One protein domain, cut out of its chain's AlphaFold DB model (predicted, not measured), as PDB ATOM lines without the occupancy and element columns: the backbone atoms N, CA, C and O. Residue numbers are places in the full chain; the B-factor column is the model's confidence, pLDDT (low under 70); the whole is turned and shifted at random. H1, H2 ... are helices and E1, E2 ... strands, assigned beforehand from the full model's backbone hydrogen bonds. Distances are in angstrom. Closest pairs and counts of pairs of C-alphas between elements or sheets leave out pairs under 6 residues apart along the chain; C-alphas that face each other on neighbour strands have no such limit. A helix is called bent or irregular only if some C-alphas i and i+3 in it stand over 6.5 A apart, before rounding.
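This is residues 21 to 146 of the 146 residues of an uncharacterized protein of Paenibacillus sp. BK673 (UniProt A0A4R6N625). A small, strongly twisted sheet of four strands, E1 to E4, makes the middle, with a helical hairpin of H1b and H2 toward one end of the longest axis and H3 toward the other. The bent helix H1 enters by an arm, H1a, whose residues 23 to 28 stick out free, and the short H4 packs across E4. The printed part has 126 residues, with four named helices and four named strands in the order H1 H2 E1 E2 E3 E4 H3 H4. The sheet's order is E1 E2 E3 E4, all antiparallel, and the class is mixed, helices and strands. The whole is compact, with a radius of gyration of the C-alphas of 15.5 A and spans of 48 by 40 by 26 A.

Start at H1, residues 23 to 46, assigned as one helix by its hydrogen bonds but bent: C-alphas 33 and 36 are 7.2 A apart, and its arms H1a, residues 23 to 33, and H1b, residues 36 to 46, stand at a steep tilt of 58 degrees. H1b and H2, residues 61 to 72, form a helical hairpin; they touch, closest at the C-alphas of Leu 41 and Lys 65, 6.1 A apart, at a shallow tilt of 27 degrees, opposite ways. Next come E1, residues 78 to 82, E2, 85 to 88, E3, 98 to 102, and E4, 105 to 110, a meander, each strand the antiparallel neighbour of the one before. Look for N 79 and O 87 at 2.8 A between E1 and E2, N 99 and O 86 at 2.8 A between E2 and E3, and N 100 and O 107 at 2.9 A between E3 and E4. H1a is on this sheet, with the C-alphas of Arg 32 and Pro 80 closest to E1 at 6.4 A. H3, residues 113 to 121, is on the sheet too, its Tyr 116 C-alpha 4.0 A from that of Gly 110 in E4. H4, residues 140 to 145, runs across E4 at 79 degrees on the local plane, at a height over the sheet of 7.9 A. In H1a, H1b, H2, H3 and H4 every O i to N i+4 pair is within hydrogen-bond range.

Find C-alpha 23 at (186.936, 127.883, 212.302); from there H1a runs 15.1 A, and H1b 15.3 A. H2 measures 16.2 A, E1 11.7 A, E2 10.3 A and E3 13.2 A. E4 starts at C-alpha 105, (157.823, 134.539, 207.353), and measures 15.7 A; H3 measures 12.2 A. H4, 8.9 A, ends at C-alpha 145, (149.422, 130.792, 212.340).

The two C-alphas farthest apart are those of Asp 59 and Asp 123, 47.8 A. The printed part has no cut. The links H1 to H2 and H3 to H4 are long, 14 and 18 residues. The mean pLDDT of the printed part is 94.9, and no printed residue is under 70.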
ATOM      1  N   PHE A  21     185.098 120.872 212.543       89.50
ATOM      2  CA  PHE A  21     185.378 121.834 213.610       89.50
ATOM      3  C   PHE A  21     186.349 122.934 213.169       89.50
ATOM      4  O   PHE A  21     186.865 123.665 214.010       89.50
ATOM      5  N   SER A  22     186.609 123.065 211.865       94.50
ATOM      6  CA  SER A  22     187.345 124.199 211.315       94.50
ATOM      7  C   SER A  22     186.667 125.522 211.687       94.50
ATOM      8  O   SER A  22     185.440 125.621 211.755       94.50
ATOM      9  N   GLU A  23     187.462 126.567 211.916       94.25
ATOM     10  CA  GLU A  23     186.936 127.883 212.302       94.25
ATOM     11  C   GLU A  23     185.976 128.466 211.257       94.25
ATOM     12  O   GLU A  23     184.962 129.073 211.607       94.25
ATOM     13  N   SER A  24     186.246 128.238 209.970       93.06
ATOM     14  CA  SER A  24     185.367 128.667 208.878       93.06
ATOM     15  C   SER A  24     184.004 127.973 208.937       93.06
ATOM     16  O   SER A  24     182.972 128.641 208.837       93.06
ATOM     17  N   ASN A  25     183.971 126.655 209.158       92.25
ATOM     18  CA  ASN A  25     182.717 125.924 209.303       92.25
ATOM     19  C   ASN A  25     181.989 126.300 210.600       92.25
ATOM     20  O   ASN A  25     180.785 126.551 210.577       92.25
ATOM     21  N   ALA A  26     182.707 126.430 211.717       92.88
ATOM     22  CA  ALA A  26     182.130 126.864 212.986       92.88
ATOM     23  C   ALA A  26     181.510 128.269 212.883       92.88
ATOM     24  O   ALA A  26     180.436 128.516 213.437       92.88
ATOM     25  N   HIS A  27     182.144 129.186 212.146       94.38
ATOM     26  CA  HIS A  27     181.572 130.492 211.823       94.38
ATOM     27  C   HIS A  27     180.298 130.357 210.974       94.38
ATOM     28  O   HIS A  27     179.272 130.927 211.336       94.38
ATOM     29  N   SER A  28     180.318 129.541 209.913       92.81
ATOM     30  CA  SER A  28     179.135 129.280 209.076       92.81
ATOM     31  C   SER A  28     177.957 128.712 209.881       92.81
ATOM     32  O   SER A  28     176.830 129.194 209.766       92.81
ATOM     33  N   LEU A  29     178.213 127.730 210.753       93.31
ATOM     34  CA  LEU A  29     177.204 127.146 211.638       93.31
ATOM     35  C   LEU A  29     176.631 128.181 212.609       93.31
ATOM     36  O   LEU A  29     175.415 128.232 212.789       93.31
ATOM     37  N   ARG A  30     177.478 129.036 213.198       94.69
ATOM     38  CA  ARG A  30     177.029 130.141 214.058       94.69
ATOM     39  C   ARG A  30     176.121 131.110 213.305       94.69
ATOM     40  O   ARG A  30     175.080 131.475 213.841       94.69
ATOM     41  N   THR A  31     176.461 131.472 212.070       94.88
ATOM     42  CA  THR A  31     175.615 132.333 211.228       94.88
ATOM     43  C   THR A  31     174.266 131.677 210.938       94.88
ATOM     44  O   THR A  31     173.226 132.306 211.111       94.88
ATOM     45  N   ARG A  32     174.245 130.386 210.586       95.38
ATOM     46  CA  ARG A  32     172.991 129.653 210.333       95.38
ATOM     47  C   ARG A  32     172.114 129.524 211.577       95.38
ATOM     48  O   ARG A  32     170.901 129.644 211.455       95.38
ATOM     49  N   LEU A  33     172.711 129.292 212.747       95.56
ATOM     50  CA  LEU A  33     172.005 129.235 214.035       95.56
ATOM     51  C   LEU A  33     171.428 130.593 214.447       95.56
ATOM     52  O   LEU A  33     170.390 130.643 215.101       95.56
ATOM     53  N   ARG A  34     172.102 131.687 214.083       96.81
ATOM     54  CA  ARG A  34     171.647 133.049 214.375       96.81
ATOM     55  C   ARG A  34     170.600 133.572 213.401       96.81
ATOM     56  O   ARG A  34     169.857 134.467 213.780       96.81
ATOM     57  N   TRP A  35     170.511 133.004 212.199       97.38
ATOM     58  CA  TRP A  35     169.617 133.467 211.138       97.38
ATOM     59  C   TRP A  35     168.168 133.741 211.583       97.38
ATOM     60  O   TRP A  35     167.677 134.817 211.248       97.38
ATOM     61  N   PRO A  36     167.482 132.873 212.364       97.44
ATOM     62  CA  PRO A  36     166.116 133.177 212.797       97.44
ATOM     63  C   PRO A  36     166.047 134.424 213.693       97.44
ATOM     64  O   PRO A  36     165.187 135.276 213.492       97.44
ATOM     65  N   LEU A  37     166.993 134.584 214.626       97.75
ATOM     66  CA  LEU A  37     167.076 135.782 215.465       97.75
ATOM     67  C   LEU A  37     167.402 137.028 214.637       97.75
ATOM     68  O   LEU A  37     166.761 138.059 214.807       97.75
ATOM     69  N   ASP A  38     168.402 136.950 213.758       98.00
ATOM     70  CA  ASP A  38     168.810 138.087 212.930       98.00
ATOM     71  C   ASP A  38     167.650 138.529 212.007       98.00
ATOM     72  O   ASP A  38     167.422 139.724 211.830       98.00
ATOM     73  N   GLY A  39     166.861 137.575 211.501       97.50
ATOM     74  CA  GLY A  39     165.638 137.818 210.742       97.50
ATOM     75  C   GLY A  39     164.537 138.502 211.559       97.50
ATOM     76  O   GLY A  39     164.031 139.540 211.147       97.50
ATOM     77  N   MET A  40     164.233 138.001 212.759       97.31
ATOM     78  CA  MET A  40     163.271 138.654 213.657       97.31
ATOM     79  C   MET A  40     163.709 140.068 214.045       97.31
ATOM     80  O   MET A  40     162.892 140.981 214.084       97.31
ATOM     81  N   LEU A  41     165.001 140.287 214.309       98.44
ATOM     82  CA  LEU A  41     165.529 141.614 214.632       98.44
ATOM     83  C   LEU A  41     165.402 142.593 213.466       98.44
ATOM     84  O   LEU A  41     165.180 143.783 213.706       98.44
ATOM     85  N   PHE A  42     165.547 142.103 212.235       98.31
ATOM     86  CA  PHE A  42     165.271 142.890 211.043       98.31
ATOM     87  C   PHE A  42     163.796 143.299 211.000       98.31
ATOM     88  O   PHE A  42     163.506 144.478 210.820       98.31
ATOM     89  N   ASP A  43     162.865 142.375 211.241       97.88
ATOM     90  CA  ASP A  43     161.431 142.680 211.168       97.88
ATOM     91  C   ASP A  43     160.935 143.538 212.333       97.88
ATOM     92  O   ASP A  43     160.062 144.391 212.151       97.88
ATOM     93  N   VAL A  44     161.537 143.397 213.518       97.75
ATOM     94  CA  VAL A  44     161.344 144.350 214.617       97.75
ATOM     95  C   VAL A  44     161.738 145.746 214.151       97.75
ATOM     96  O   VAL A  44     160.992 146.689 214.385       97.75
ATOM     97  N   GLU A  45     162.873 145.919 213.481       97.75
ATOM     98  CA  GLU A  45     163.333 147.240 213.045       97.75
ATOM     99  C   GLU A  45     162.527 147.815 211.879       97.75
ATOM    100  O   GLU A  45     162.197 149.001 211.893       97.75
ATOM    101  N   HIS A  46     162.208 146.989 210.885       97.31
ATOM    102  CA  HIS A  46     161.775 147.460 209.571       97.31
ATOM    103  C   HIS A  46     160.327 147.107 209.215       97.31
ATOM    104  O   HIS A  46     159.730 147.826 208.419       97.31
ATOM    105  N   ASN A  47     159.743 146.064 209.816       93.81
ATOM    106  CA  ASN A  47     158.462 145.485 209.383       93.81
ATOM    107  C   ASN A  47     157.396 145.433 210.491       93.81
ATOM    108  O   ASN A  47     156.433 144.683 210.397       93.81
ATOM    109  N   ASN A  48     157.542 146.252 211.540       91.56
ATOM    110  CA  ASN A  48     156.603 146.355 212.667       91.56
ATOM    111  C   ASN A  48     156.317 145.042 213.414       91.56
ATOM    112  O   ASN A  48     155.396 145.006 214.229       91.56
ATOM    113  N   PHE A  49     157.123 143.997 213.211       95.69
ATOM    114  CA  PHE A  49     156.925 142.728 213.897       95.69
ATOM    115  C   PHE A  49     156.992 142.917 215.416       95.69
ATOM    116  O   PHE A  49     157.882 143.605 215.942       95.69
ATOM    117  N   TRP A  50     156.019 142.334 216.112       96.81
ATOM    118  CA  TRP A  50     155.956 142.322 217.563       96.81
ATOM    119  C   TRP A  50     155.021 141.218 218.046       96.81
ATOM    120  O   TRP A  50     153.806 141.320 217.883       96.81
ATOM    121  N   HIS A  51     155.581 140.178 218.661       94.81
ATOM    122  CA  HIS A  51     154.776 139.053 219.116       94.81
ATOM    123  C   HIS A  51     153.831 139.477 220.263       94.81
ATOM    124  O   HIS A  51     154.278 140.159 221.196       94.81
ATOM    125  N   PRO A  52     152.550 139.053 220.276       92.50
ATOM    126  CA  PRO A  52     151.567 139.498 221.272       92.50
ATOM    127  C   PRO A  52     151.957 139.216 222.730       92.50
ATOM    128  O   PRO A  52     151.599 139.973 223.635       92.50
ATOM    129  N   SER A  53     152.722 138.147 222.977       92.75
ATOM    130  CA  SER A  53     153.173 137.790 224.331       92.75
ATOM    131  C   SER A  53     154.247 138.728 224.903       92.75
ATOM    132  O   SER A  53     154.514 138.678 226.103       92.75
ATOM    133  N   TRP A  54     154.846 139.604 224.089       95.31
ATOM    134  CA  TRP A  54     155.934 140.500 224.507       95.31
ATOM    135  C   TRP A  54     155.441 141.804 225.152       95.31
ATOM    136  O   TRP A  54     156.247 142.645 225.558       95.31
ATOM    137  N   GLY A  55     154.120 141.980 225.265       95.56
ATOM    138  CA  GLY A  55     153.494 143.189 225.796       95.56
ATOM    139  C   GLY A  55     153.525 144.344 224.795       95.56
ATOM    140  O   GLY A  55     153.536 144.129 223.588       95.56
ATOM    141  N   SER A  56     153.526 145.588 225.278       96.81
ATOM    142  CA  SER A  56     153.554 146.761 224.397       96.81
ATOM    143  C   SER A  56     154.936 146.983 223.787       96.81
ATOM    144  O   SER A  56     155.943 147.021 224.499       96.81
ATOM    145  N   ARG A  57     154.974 147.204 222.472       97.19
ATOM    146  CA  ARG A  57     156.192 147.563 221.750       97.19
ATOM    147  C   ARG A  57     156.699 148.945 222.189       97.19
ATOM    148  O   ARG A  57     155.934 149.904 222.118       97.19
ATOM    149  N   PRO A  58     157.969 149.083 222.610       97.25
ATOM    150  CA  PRO A  58     158.560 150.393 222.870       97.25
ATOM    151  C   PRO A  58     158.745 151.207 221.582       97.25
ATOM    152  O   PRO A  58     159.094 150.648 220.543       97.25
ATOM    153  N   ASP A  59     158.650 152.535 221.681       96.00
ATOM    154  CA  ASP A  59     158.938 153.446 220.559       96.00
ATOM    155  C   ASP A  59     160.426 153.441 220.162       96.00
ATOM    156  O   ASP A  59     160.797 153.701 219.017       96.00
ATOM    157  N   ASN A  60     161.309 153.145 221.119       97.50
ATOM    158  CA  ASN A  60     162.741 153.054 220.872       97.50
ATOM    159  C   ASN A  60     163.096 151.687 220.263       97.50
ATOM    160  O   ASN A  60     163.006 150.656 220.931       97.50
ATOM    161  N   VAL A  61     163.582 151.691 219.018       97.44
ATOM    162  CA  VAL A  61     163.970 150.478 218.275       97.44
ATOM    163  C   VAL A  61     165.038 149.652 218.997       97.44
ATOM    164  O   VAL A  61     164.950 148.427 219.015       97.44
ATOM    165  N   ALA A  62     166.034 150.284 219.626       98.06
ATOM    166  CA  ALA A  62     167.068 149.553 220.358       98.06
ATOM    167  C   ALA A  62     166.481 148.822 221.578       98.06
ATOM    168  O   ALA A  62     166.832 147.672 221.834       98.06
ATOM    169  N   ALA A  63     165.535 149.448 222.285       98.19
ATOM    170  CA  ALA A  63     164.808 148.805 223.378       98.19
ATOM    171  C   ALA A  63     163.914 147.656 222.879       98.19
ATOM    172  O   ALA A  63     163.877 146.595 223.502       98.19
ATOM    173  N   ALA A  64     163.241 147.832 221.737       98.38
ATOM    174  CA  ALA A  64     162.445 146.780 221.106       98.38
ATOM    175  C   ALA A  64     163.311 145.566 220.713       98.38
ATOM    176  O   ALA A  64     162.945 144.424 220.993       98.38
ATOM    177  N   LYS A  65     164.500 145.799 220.143       98.44
ATOM    178  CA  LYS A  65     165.468 144.739 219.824       98.44
ATOM    179  C   LYS A  65     165.981 144.006 221.062       98.44
ATOM    180  O   LYS A  65     166.094 142.786 221.027       98.44
ATOM    181  N   GLU A  66     166.261 144.713 222.155       98.38
ATOM    182  CA  GLU A  66     166.713 144.072 223.398       98.38
ATOM    183  C   GLU A  66     165.639 143.140 223.976       98.38
ATOM    184  O   GLU A  66     165.942 142.026 224.405       98.38
ATOM    185  N   ILE A  67     164.370 143.555 223.925       98.31
ATOM    186  CA  ILE A  67     163.241 142.691 224.288       98.31
ATOM    187  C   ILE A  67     163.192 141.471 223.367       98.31
ATOM    188  O   ILE A  67     163.175 140.354 223.871       98.31
ATOM    189  N   CYS A  68     163.261 141.655 222.045       98.19
ATOM    190  CA  CYS A  68     163.287 140.542 221.093       98.19
ATOM    191  C   CYS A  68     164.402 139.531 221.415       98.19
ATOM    192  O   CYS A  68     164.149 138.330 221.456       98.19
ATOM    193  N   ILE A  69     165.626 139.996 221.697       98.12
ATOM    194  CA  ILE A  69     166.755 139.130 222.079       98.12
ATOM    195  C   ILE A  69     166.455 138.381 223.379       98.12
ATOM    196  O   ILE A  69     166.749 137.189 223.484       98.12
ATOM    197  N   ARG A  70     165.905 139.070 224.384       98.00
ATOM    198  CA  ARG A  70     165.554 138.469 225.672       98.00
ATOM    199  C   ARG A  70     164.511 137.369 225.502       98.00
ATOM    200  O   ARG A  70     164.741 136.267 225.990       98.00
ATOM    201  N   GLU A  71     163.410 137.657 224.816       97.19
ATOM    202  CA  GLU A  71     162.309 136.710 224.624       97.19
ATOM    203  C   GLU A  71     162.746 135.518 223.765       97.19
ATOM    204  O   GLU A  71     162.479 134.370 224.121       97.19
ATOM    205  N   TYR A  72     163.540 135.758 222.716       96.25
ATOM    206  CA  TYR A  72     164.100 134.705 221.867       96.25
ATOM    207  C   TYR A  72     164.952 133.690 222.647       96.25
ATOM    208  O   TYR A  72     165.009 132.518 222.295       96.25
ATOM    209  N   ARG A  73     165.601 134.073 223.754       95.25
ATOM    210  CA  ARG A  73     166.359 133.104 224.577       95.25
ATOM    211  C   ARG A  73     165.478 132.032 225.223       95.25
ATOM    212  O   ARG A  73     166.013 131.015 225.658       95.25
ATOM    213  N   SER A  74     164.170 132.266 225.321       93.25
ATOM    214  CA  SER A  74     163.210 131.313 225.884       93.25
ATOM    215  C   SER A  74     162.570 130.393 224.838       93.25
ATOM    216  O   SER A  74     161.973 129.383 225.210       93.25
ATOM    217  N   VAL A  75     162.709 130.707 223.543       93.94
ATOM    218  CA  VAL A  75     162.076 129.936 222.465       93.94
ATOM    219  C   VAL A  75     162.909 128.701 222.104       93.94
ATOM    220  O   VAL A  75     164.137 128.721 222.244       93.94
ATOM    221  N   PRO A  76     162.291 127.600 221.629       94.75
ATOM    222  CA  PRO A  76     163.038 126.428 221.179       94.75
ATOM    223  C   PRO A  76     164.065 126.795 220.102       94.75
ATOM    224  O   PRO A  76     163.708 127.360 219.073       94.75
ATOM    225  N   THR A  77     165.337 126.446 220.293       95.88
ATOM    226  CA  THR A  77     166.374 126.747 219.297       95.88
ATOM    227  C   THR A  77     166.086 126.016 217.992       95.88
ATOM    228  O   THR A  77     165.932 124.795 217.975       95.88
ATOM    229  N   LEU A  78     166.081 126.742 216.879       97.00
ATOM    230  CA  LEU A  78     165.986 126.160 215.548       97.00
ATOM    231  C   LEU A  78     167.366 125.692 215.074       97.00
ATOM    232  O   LEU A  78     168.284 126.483 214.858       97.00
ATOM    233  N   LEU A  79     167.520 124.379 214.923       95.94
ATOM    234  CA  LEU A  79     168.747 123.745 214.453       95.94
ATOM    235  C   LEU A  79     168.725 123.679 212.920       95.94
ATOM    236  O   LEU A  79     167.801 123.073 212.371       95.94
ATOM    237  N   PRO A  80     169.714 124.256 212.214       95.56
ATOM    238  CA  PRO A  80     169.745 124.203 210.761       95.56
ATOM    239  C   PRO A  80     169.955 122.764 210.290       95.56
ATOM    240  O   PRO A  80     170.819 122.049 210.810       95.56
ATOM    241  N   ILE A  81     169.194 122.360 209.273       94.62
ATOM    242  CA  ILE A  81     169.319 121.039 208.642       94.62
ATOM    243  C   ILE A  81     169.609 121.124 207.142       94.62
ATOM    244  O   ILE A  81     170.317 120.262 206.631       94.62
ATOM    245  N   TYR A  82     169.148 122.168 206.445       94.19
ATOM    246  CA  TYR A  82     169.420 122.385 205.019       94.19
ATOM    247  C   TYR A  82     169.011 123.798 204.600       94.19
ATOM    248  O   TYR A  82     167.870 124.167 204.810       94.19
ATOM    249  N   SER A  83     169.882 124.595 203.976       93.38
ATOM    250  CA  SER A  83     169.547 125.972 203.550       93.38
ATOM    251  C   SER A  83     168.806 126.752 204.664       93.38
ATOM    252  O   SER A  83     169.362 126.882 205.754       93.38
ATOM    253  N   HIS A  84     167.576 127.214 204.412       95.44
ATOM    254  CA  HIS A  84     166.681 127.896 205.359       95.44
ATOM    255  C   HIS A  84     165.717 126.944 206.098       95.44
ATOM    256  O   HIS A  84     164.648 127.359 206.540       95.44
ATOM    257  N   ARG A  85     166.048 125.654 206.182       96.94
ATOM    258  CA  ARG A  85     165.258 124.608 206.840       96.94
ATOM    259  C   ARG A  85     165.812 124.319 208.219       96.94
ATOM    260  O   ARG A  85     167.020 124.096 208.382       96.94
ATOM    261  N   TYR A  86     164.914 124.265 209.190       97.56
ATOM    262  CA  TYR A  86     165.252 124.121 210.594       97.56
ATOM    263  C   TYR A  86     164.344 123.121 211.296       97.56
ATOM    264  O   TYR A  86     163.157 123.034 210.999       97.56
ATOM    265  N   ILE A  87     164.899 122.412 212.276       96.69
ATOM    266  CA  ILE A  87     164.146 121.559 213.201       96.69
ATOM    267  C   ILE A  87     164.303 122.110 214.626       96.69
ATOM    268  O   ILE A  87     165.416 122.499 215.000       96.69
ATOM    269  N   PRO A  88     163.243 122.174 215.447       97.00
ATOM    270  CA  PRO A  88     163.362 122.671 216.810       97.00
ATOM    271  C   PRO A  88     164.173 121.706 217.682       97.00
ATOM    272  O   PRO A  88     164.089 120.481 217.557       97.00
ATOM    273  N   SER A  89     164.957 122.267 218.600       94.06
ATOM    274  CA  SER A  89     165.731 121.505 219.583       94.06
ATOM    275  C   SER A  89     164.862 120.903 220.685       94.06
ATOM    276  O   SER A  89     165.292 119.960 221.346       94.06
ATOM    277  N   THR A  90     163.671 121.467 220.900       92.81
ATOM    278  CA  THR A  90     162.765 121.125 221.997       92.81
ATOM    279  C   THR A  90     161.335 120.988 221.463       92.81
ATOM    280  O   THR A  90     160.888 121.885 220.747       92.81
ATOM    281  N   PRO A  91     160.605 119.918 221.829       92.19
ATOM    282  CA  PRO A  91     161.036 118.808 222.692       92.19
ATOM    283  C   PRO A  91     162.090 117.907 222.025       92.19
ATOM    284  O   PRO A  91     162.174 117.829 220.805       92.19
ATOM    285  N   MET A  92     162.920 117.225 222.820       89.69
ATOM    286  CA  MET A  92     163.975 116.331 222.315       89.69
ATOM    287  C   MET A  92     163.428 114.934 221.974       89.69
ATOM    288  O   MET A  92     163.849 113.932 222.550       89.69
ATOM    289  N   GLU A  93     162.491 114.868 221.035       90.38
ATOM    290  CA  GLU A  93     161.824 113.634 220.612       90.38
ATOM    291  C   GLU A  93     161.600 113.596 219.096       90.38
ATOM    292  O   GLU A  93     161.845 114.578 218.392       90.38
ATOM    293  N   ALA A  94     161.177 112.434 218.602       89.19
ATOM    294  CA  ALA A  94     160.803 112.231 217.208       89.19
ATOM    295  C   ALA A  94     159.538 113.027 216.840       89.19
ATOM    296  O   ALA A  94     158.765 113.444 217.708       89.19
ATOM    297  N   GLY A  95     159.305 113.212 215.540       92.62
ATOM    298  CA  GLY A  95     158.068 113.831 215.049       92.62
ATOM    299  C   GLY A  95     157.992 115.350 215.235       92.62
ATOM    300  O   GLY A  95     156.905 115.918 215.208       92.62
ATOM    301  N   ASN A  96     159.125 116.020 215.467       96.31
ATOM    302  CA  ASN A  96     159.168 117.481 215.422       96.31
ATOM    303  C   ASN A  96     159.091 117.970 213.970       96.31
ATOM    304  O   ASN A  96     159.822 117.431 213.132       96.31
ATOM    305  N   PRO A  97     158.301 119.018 213.683       97.12
ATOM    306  CA  PRO A  97     158.176 119.544 212.336       97.12
ATOM    307  C   PRO A  97     159.461 120.206 211.856       97.12
ATOM    308  O   PRO A  97     160.294 120.664 212.646       97.12
ATOM    309  N   VAL A  98     159.578 120.302 210.537       97.50
ATOM    310  CA  VAL A  98     160.594 121.123 209.886       97.50
ATOM    311  C   VAL A  98     159.967 122.438 209.455       97.50
ATOM    312  O   VAL A  98     158.916 122.463 208.818       97.50
ATOM    313  N   PHE A  99     160.644 123.533 209.778       98.06
ATOM    314  CA  PHE A  99     160.261 124.883 209.396       98.06
ATOM    315  C   PHE A  99     161.131 125.381 208.249       98.06
ATOM    316  O   PHE A  99     162.345 125.158 208.238       98.06
ATOM    317  N   SER A 100     160.525 126.102 207.313       97.38
ATOM    318  CA  SER A 100     161.234 127.023 206.430       97.38
ATOM    319  C   SER A 100     161.203 128.402 207.070       97.38
ATOM    320  O   SER A 100     160.120 128.903 207.349       97.38
ATOM    321  N   VAL A 101     162.371 129.000 207.301       97.50
ATOM    322  CA  VAL A 101     162.500 130.265 208.037       97.50
ATOM    323  C   VAL A 101     163.124 131.334 207.156       97.50
ATOM    324  O   VAL A 101     164.318 131.272 206.833       97.50
ATOM    325  N   TYR A 102     162.342 132.355 206.825       95.69
ATOM    326  CA  TYR A 102     162.837 133.557 206.177       95.69
ATOM    327  C   TYR A 102     162.337 134.791 206.927       95.69
ATOM    328  O   TYR A 102     161.224 135.254 206.725       95.69
ATOM    329  N   GLN A 103     163.187 135.328 207.807       94.19
ATOM    330  CA  GLN A 103     162.782 136.383 208.741       94.19
ATOM    331  C   GLN A 103     161.603 135.903 209.612       94.19
ATOM    332  O   GLN A 103     161.701 134.793 210.144       94.19
ATOM    333  N   THR A 104     160.533 136.680 209.787       93.69
ATOM    334  CA  THR A 104     159.308 136.240 210.477       93.69
ATOM    335  C   THR A 104     158.310 135.536 209.557       93.69
ATOM    336  O   THR A 104     157.295 135.068 210.054       93.69
ATOM    337  N   ASP A 105     158.591 135.406 208.255       94.50
ATOM    338  CA  ASP A 105     157.823 134.539 207.353       94.50
ATOM    339  C   ASP A 105     158.286 133.088 207.548       94.50
ATOM    340  O   ASP A 105     159.343 132.648 207.065       94.50
ATOM    341  N   ILE A 106     157.526 132.366 208.369       96.06
ATOM    342  CA  ILE A 106     157.815 130.995 208.766       96.06
ATOM    343  C   ILE A 106     156.659 130.116 208.323       96.06
ATOM    344  O   ILE A 106     155.504 130.372 208.636       96.06
ATOM    345  N   ILE A 107     156.994 129.024 207.640       96.62
ATOM    346  CA  ILE A 107     156.020 128.018 207.220       96.62
ATOM    347  C   ILE A 107     156.471 126.630 207.646       96.62
ATOM    348  O   ILE A 107     157.668 126.335 207.758       96.62
ATOM    349  N   TYR A 108     155.503 125.734 207.796       97.31
ATOM    350  CA  TYR A 108     155.790 124.311 207.844       97.31
ATOM    351  C   TYR A 108     156.327 123.823 206.496       97.31
ATOM    352  O   TYR A 108     155.808 124.161 205.431       97.31
ATOM    353  N   TYR A 109     157.380 123.013 206.548       96.38
ATOM    354  CA  TYR A 109     158.016 122.394 205.384       96.38
ATOM    355  C   TYR A 109     158.171 120.872 205.531       96.38
ATOM    356  O   TYR A 109     158.850 120.221 204.745       96.38
ATOM    357  N   GLY A 110     157.531 120.300 206.547       95.25
ATOM    358  CA  GLY A 110     157.414 118.865 206.756       95.25
ATOM    359  C   GLY A 110     156.849 118.572 208.138       95.25
ATOM    360  O   GLY A 110     157.180 119.254 209.111       95.25
ATOM    361  N   GLU A 111     155.996 117.554 208.223       94.62
ATOM    362  CA  GLU A 111     155.361 117.124 209.478       94.62
ATOM    363  C   GLU A 111     156.382 116.589 210.483       94.62
ATOM    364  O   GLU A 111     156.242 116.750 211.694       94.62
ATOM    365  N   ASN A 112     157.434 115.969 209.959       94.88
ATOM    366  CA  ASN A 112     158.588 115.477 210.684       94.88
ATOM    367  C   ASN A 112     159.806 115.453 209.740       94.88
ATOM    368  O   ASN A 112     159.710 115.869 208.584       94.88
ATOM    369  N   LEU A 113     160.957 114.979 210.225       93.19
ATOM    370  CA  LEU A 113     162.187 114.937 209.433       93.19
ATOM    371  C   LEU A 113     162.076 114.035 208.191       93.19
ATOM    372  O   LEU A 113     162.618 114.394 207.153       93.19
ATOM    373  N   GLU A 114     161.401 112.891 208.283       92.94
ATOM    374  CA  GLU A 114     161.230 111.950 207.166       92.94
ATOM    375  C   GLU A 114     160.337 112.549 206.074       92.94
ATOM    376  O   GLU A 114     160.758 112.647 204.923       92.94
ATOM    377  N   GLU A 115     159.161 113.051 206.452       94.56
ATOM    378  CA  GLU A 115     158.224 113.706 205.531       94.56
ATOM    379  C   GLU A 115     158.851 114.937 204.863       94.56
ATOM    380  O   GLU A 115     158.686 115.162 203.665       94.56
ATOM    381  N   TYR A 116     159.641 115.710 205.614       94.81
ATOM    382  CA  TYR A 116     160.432 116.813 205.072       94.81
ATOM    383  C   TYR A 116     161.404 116.356 203.976       94.81
ATOM    384  O   TYR A 116     161.492 117.006 202.936       94.81
ATOM    385  N   LEU A 117     162.150 115.268 204.197       93.56
ATOM    386  CA  LEU A 117     163.122 114.781 203.215       93.56
ATOM    387  C   LEU A 117     162.419 114.364 201.921       93.56
ATOM    388  O   LEU A 117     162.906 114.693 200.841       93.56
ATOM    389  N   MET A 118     161.255 113.718 202.024       94.19
ATOM    390  CA  MET A 118     160.451 113.375 200.851       94.19
ATOM    391  C   MET A 118     160.008 114.630 200.087       94.19
ATOM    392  O   MET A 118     160.060 114.648 198.859       94.19
ATOM    393  N   VAL A 119     159.619 115.698 200.794       94.00
ATOM    394  CA  VAL A 119     159.231 116.972 200.167       94.00
ATOM    395  C   VAL A 119     160.417 117.681 199.510       94.00
ATOM    396  O   VAL A 119     160.330 118.083 198.352       94.00
ATOM    397  N   GLU A 120     161.535 117.828 200.219       93.88
ATOM    398  CA  GLU A 120     162.705 118.579 199.743       93.88
ATOM    399  C   GLU A 120     163.377 117.909 198.534       93.88
ATOM    400  O   GLU A 120     163.882 118.600 197.648       93.88
ATOM    401  N   PHE A 121     163.367 116.572 198.471       91.88
ATOM    402  CA  PHE A 121     164.025 115.808 197.404       91.88
ATOM    403  C   PHE A 121     163.075 115.273 196.323       91.88
ATOM    404  O   PHE A 121     163.532 114.626 195.384       91.88
ATOM    405  N   GLY A 122     161.789 115.640 196.382       90.56
ATOM    406  CA  GLY A 122     160.833 115.460 195.286       90.56
ATOM    407  C   GLY A 122     160.062 114.138 195.279       90.56
ATOM    408  O   GLY A 122     159.334 113.882 194.321       90.56
ATOM    409  N   ASP A 123     160.171 113.330 196.332       92.25
ATOM    410  CA  ASP A 123     159.399 112.092 196.501       92.25
ATOM    411  C   ASP A 123     157.947 112.360 196.951       92.25
ATOM    412  O   ASP A 123     157.054 111.546 196.708       92.25
ATOM    413  N   LYS A 124     157.689 113.519 197.571       92.31
ATOM    414  CA  LYS A 124     156.364 113.992 198.011       92.31
ATOM    415  C   LYS A 124     156.160 115.447 197.561       92.31
ATOM    416  O   LYS A 124     157.054 116.268 197.737       92.31
ATOM    417  N   PRO A 125     155.007 115.832 196.991       94.38
ATOM    418  CA  PRO A 125     154.752 117.234 196.684       94.38
ATOM    419  C   PRO A 125     154.403 118.023 197.959       94.38
ATOM    420  O   PRO A 125     153.770 117.499 198.872       94.38
ATOM    421  N   TYR A 126     154.761 119.311 198.008       92.50
ATOM    422  CA  TYR A 126     154.522 120.177 199.178       92.50
ATOM    423  C   TYR A 126     153.043 120.234 199.610       92.50
ATOM    424  O   TYR A 126     152.732 120.256 200.795       92.50
ATOM    425  N   ASN A 127     152.109 120.209 198.657       93.62
ATOM    426  CA  ASN A 127     150.670 120.247 198.939       93.62
ATOM    427  C   ASN A 127     150.101 118.939 199.522       93.62
ATOM    428  O   ASN A 127     148.918 118.899 199.846       93.62
ATOM    429  N   ALA A 128     150.911 117.883 199.632       94.44
ATOM    430  CA  ALA A 128     150.543 116.646 200.313       94.44
ATOM    431  C   ALA A 128     150.929 116.651 201.803       94.44
ATOM    432  O   ALA A 128     150.767 115.630 202.466       94.44
ATOM    433  N   ILE A 129     151.473 117.758 202.326       93.69
ATOM    434  CA  ILE A 129     151.726 117.921 203.761       93.69
ATOM    435  C   ILE A 129     150.392 117.921 204.516       93.69
ATOM    436  O   ILE A 129     149.485 118.697 204.210       93.69
ATOM    437  N   GLU A 130     150.284 117.070 205.532       93.62
ATOM    438  CA  GLU A 130     149.102 116.984 206.390       93.62
ATOM    439  C   GLU A 130     149.238 117.942 207.585       93.62
ATOM    440  O   GLU A 130     149.615 117.543 208.687       93.62
ATOM    441  N   PHE A 131     148.927 119.225 207.369       91.88
ATOM    442  CA  PHE A 131     149.097 120.285 208.377       91.88
ATOM    443  C   PHE A 131     148.380 119.999 209.709       91.88
ATOM    444  O   PHE A 131     148.919 120.308 210.769       91.88
ATOM    445  N   ASP A 132     147.230 119.318 209.676       90.50
ATOM    446  CA  ASP A 132     146.464 118.944 210.876       90.50
ATOM    447  C   ASP A 132     147.192 117.940 211.787       90.50
ATOM    448  O   ASP A 132     146.858 117.798 212.965       90.50
ATOM    449  N   ARG A 133     148.184 117.216 211.254       89.88
ATOM    450  CA  ARG A 133     149.005 116.267 212.020       89.88
ATOM    451  C   ARG A 133     150.273 116.895 212.570       89.88
ATOM    452  O   ARG A 133     151.011 116.234 213.304       89.88
ATOM    453  N   ILE A 134     150.537 118.154 212.229       94.94
ATOM    454  CA  ILE A 134     151.760 118.809 212.642       94.94
ATOM    455  C   ILE A 134     151.714 119.092 214.134       94.94
ATOM    456  O   ILE A 134     150.840 119.767 214.679       94.94
ATOM    457  N   LYS A 135     152.734 118.581 214.807       94.12
ATOM    458  CA  LYS A 135     152.955 118.841 216.212       94.12
ATOM    459  C   LYS A 135     153.221 120.325 216.453       94.12
ATOM    460  O   LYS A 135     154.097 120.928 215.832       94.12
ATOM    461  N   ARG A 136     152.513 120.885 217.431       95.00
ATOM    462  CA  ARG A 136     152.715 122.269 217.863       95.00
ATOM    463  C   ARG A 136     154.050 122.424 218.583       95.00
ATOM    464  O   ARG A 136     154.390 121.636 219.466       95.00
ATOM    465  N   ILE A 137     154.773 123.478 218.233       95.75
ATOM    466  CA  ILE A 137     156.014 123.893 218.877       95.75
ATOM    467  C   ILE A 137     155.770 125.299 219.429       95.75
ATOM    468  O   ILE A 137     155.451 126.188 218.636       95.75
ATOM    469  N   PRO A 138     155.886 125.516 220.756       91.00
ATOM    470  CA  PRO A 138     155.639 126.824 221.360       91.00
ATOM    471  C   PRO A 138     156.404 127.929 220.637       91.00
ATOM    472  O   PRO A 138     157.548 127.694 220.229       91.00
ATOM    473  N   PHE A 139     155.786 129.105 220.505       93.69
ATOM    474  CA  PHE A 139     156.291 130.257 219.749       93.69
ATOM    475  C   PHE A 139     156.335 130.061 218.221       93.69
ATOM    476  O   PHE A 139     155.750 130.846 217.484       93.69
ATOM    477  N   TRP A 140     156.974 129.004 217.714       95.94
ATOM    478  CA  TRP A 140     157.129 128.810 216.263       95.94
ATOM    479  C   TRP A 140     155.822 128.485 215.553       95.94
ATOM    480  O   TRP A 140     155.605 128.952 214.445       95.94
ATOM    481  N   THR A 141     154.948 127.701 216.182       94.75
ATOM    482  CA  THR A 141     153.612 127.447 215.637       94.75
ATOM    483  C   THR A 141     152.755 128.704 215.641       94.75
ATOM    484  O   THR A 141     152.010 128.906 214.696       94.75
ATOM    485  N   GLU A 142     152.877 129.547 216.667       93.56
ATOM    486  CA  GLU A 142     152.143 130.816 216.732       93.56
ATOM    487  C   GLU A 142     152.532 131.708 215.547       93.56
ATOM    488  O   GLU A 142     151.648 132.137 214.821       93.56
ATOM    489  N   LEU A 143     153.830 131.848 215.251       92.81
ATOM    490  CA  LEU A 143     154.305 132.616 214.091       92.81
ATOM    491  C   LEU A 143     153.855 132.073 212.728       92.81
ATOM    492  O   LEU A 143     153.749 132.844 211.782       92.81
ATOM    493  N   VAL A 144     153.625 130.765 212.597       93.81
ATOM    494  CA  VAL A 144     153.102 130.183 211.346       93.81
ATOM    495  C   VAL A 144     151.600 130.460 211.186       93.81
ATOM    496  O   VAL A 144     151.090 130.457 210.069       93.81
ATOM    497  N   GLU A 145     150.882 130.642 212.294       89.44
ATOM    498  CA  GLU A 145     149.422 130.792 212.340       89.44
ATOM    499  C   GLU A 145     148.952 132.260 212.399       89.44
ATOM    500  O   GLU A 145     147.741 132.492 212.445       89.44
ATOM    501  N   GLU A 146     149.881 133.225 212.419       77.50
ATOM    502  CA  GLU A 146     149.615 134.678 212.427       77.50
ATOM    503  C   GLU A 146     149.069 135.235 211.096       77.50
ATOM    504  O   GLU A 146     149.430 134.735 210.005       77.50
TER     505      GLU A 146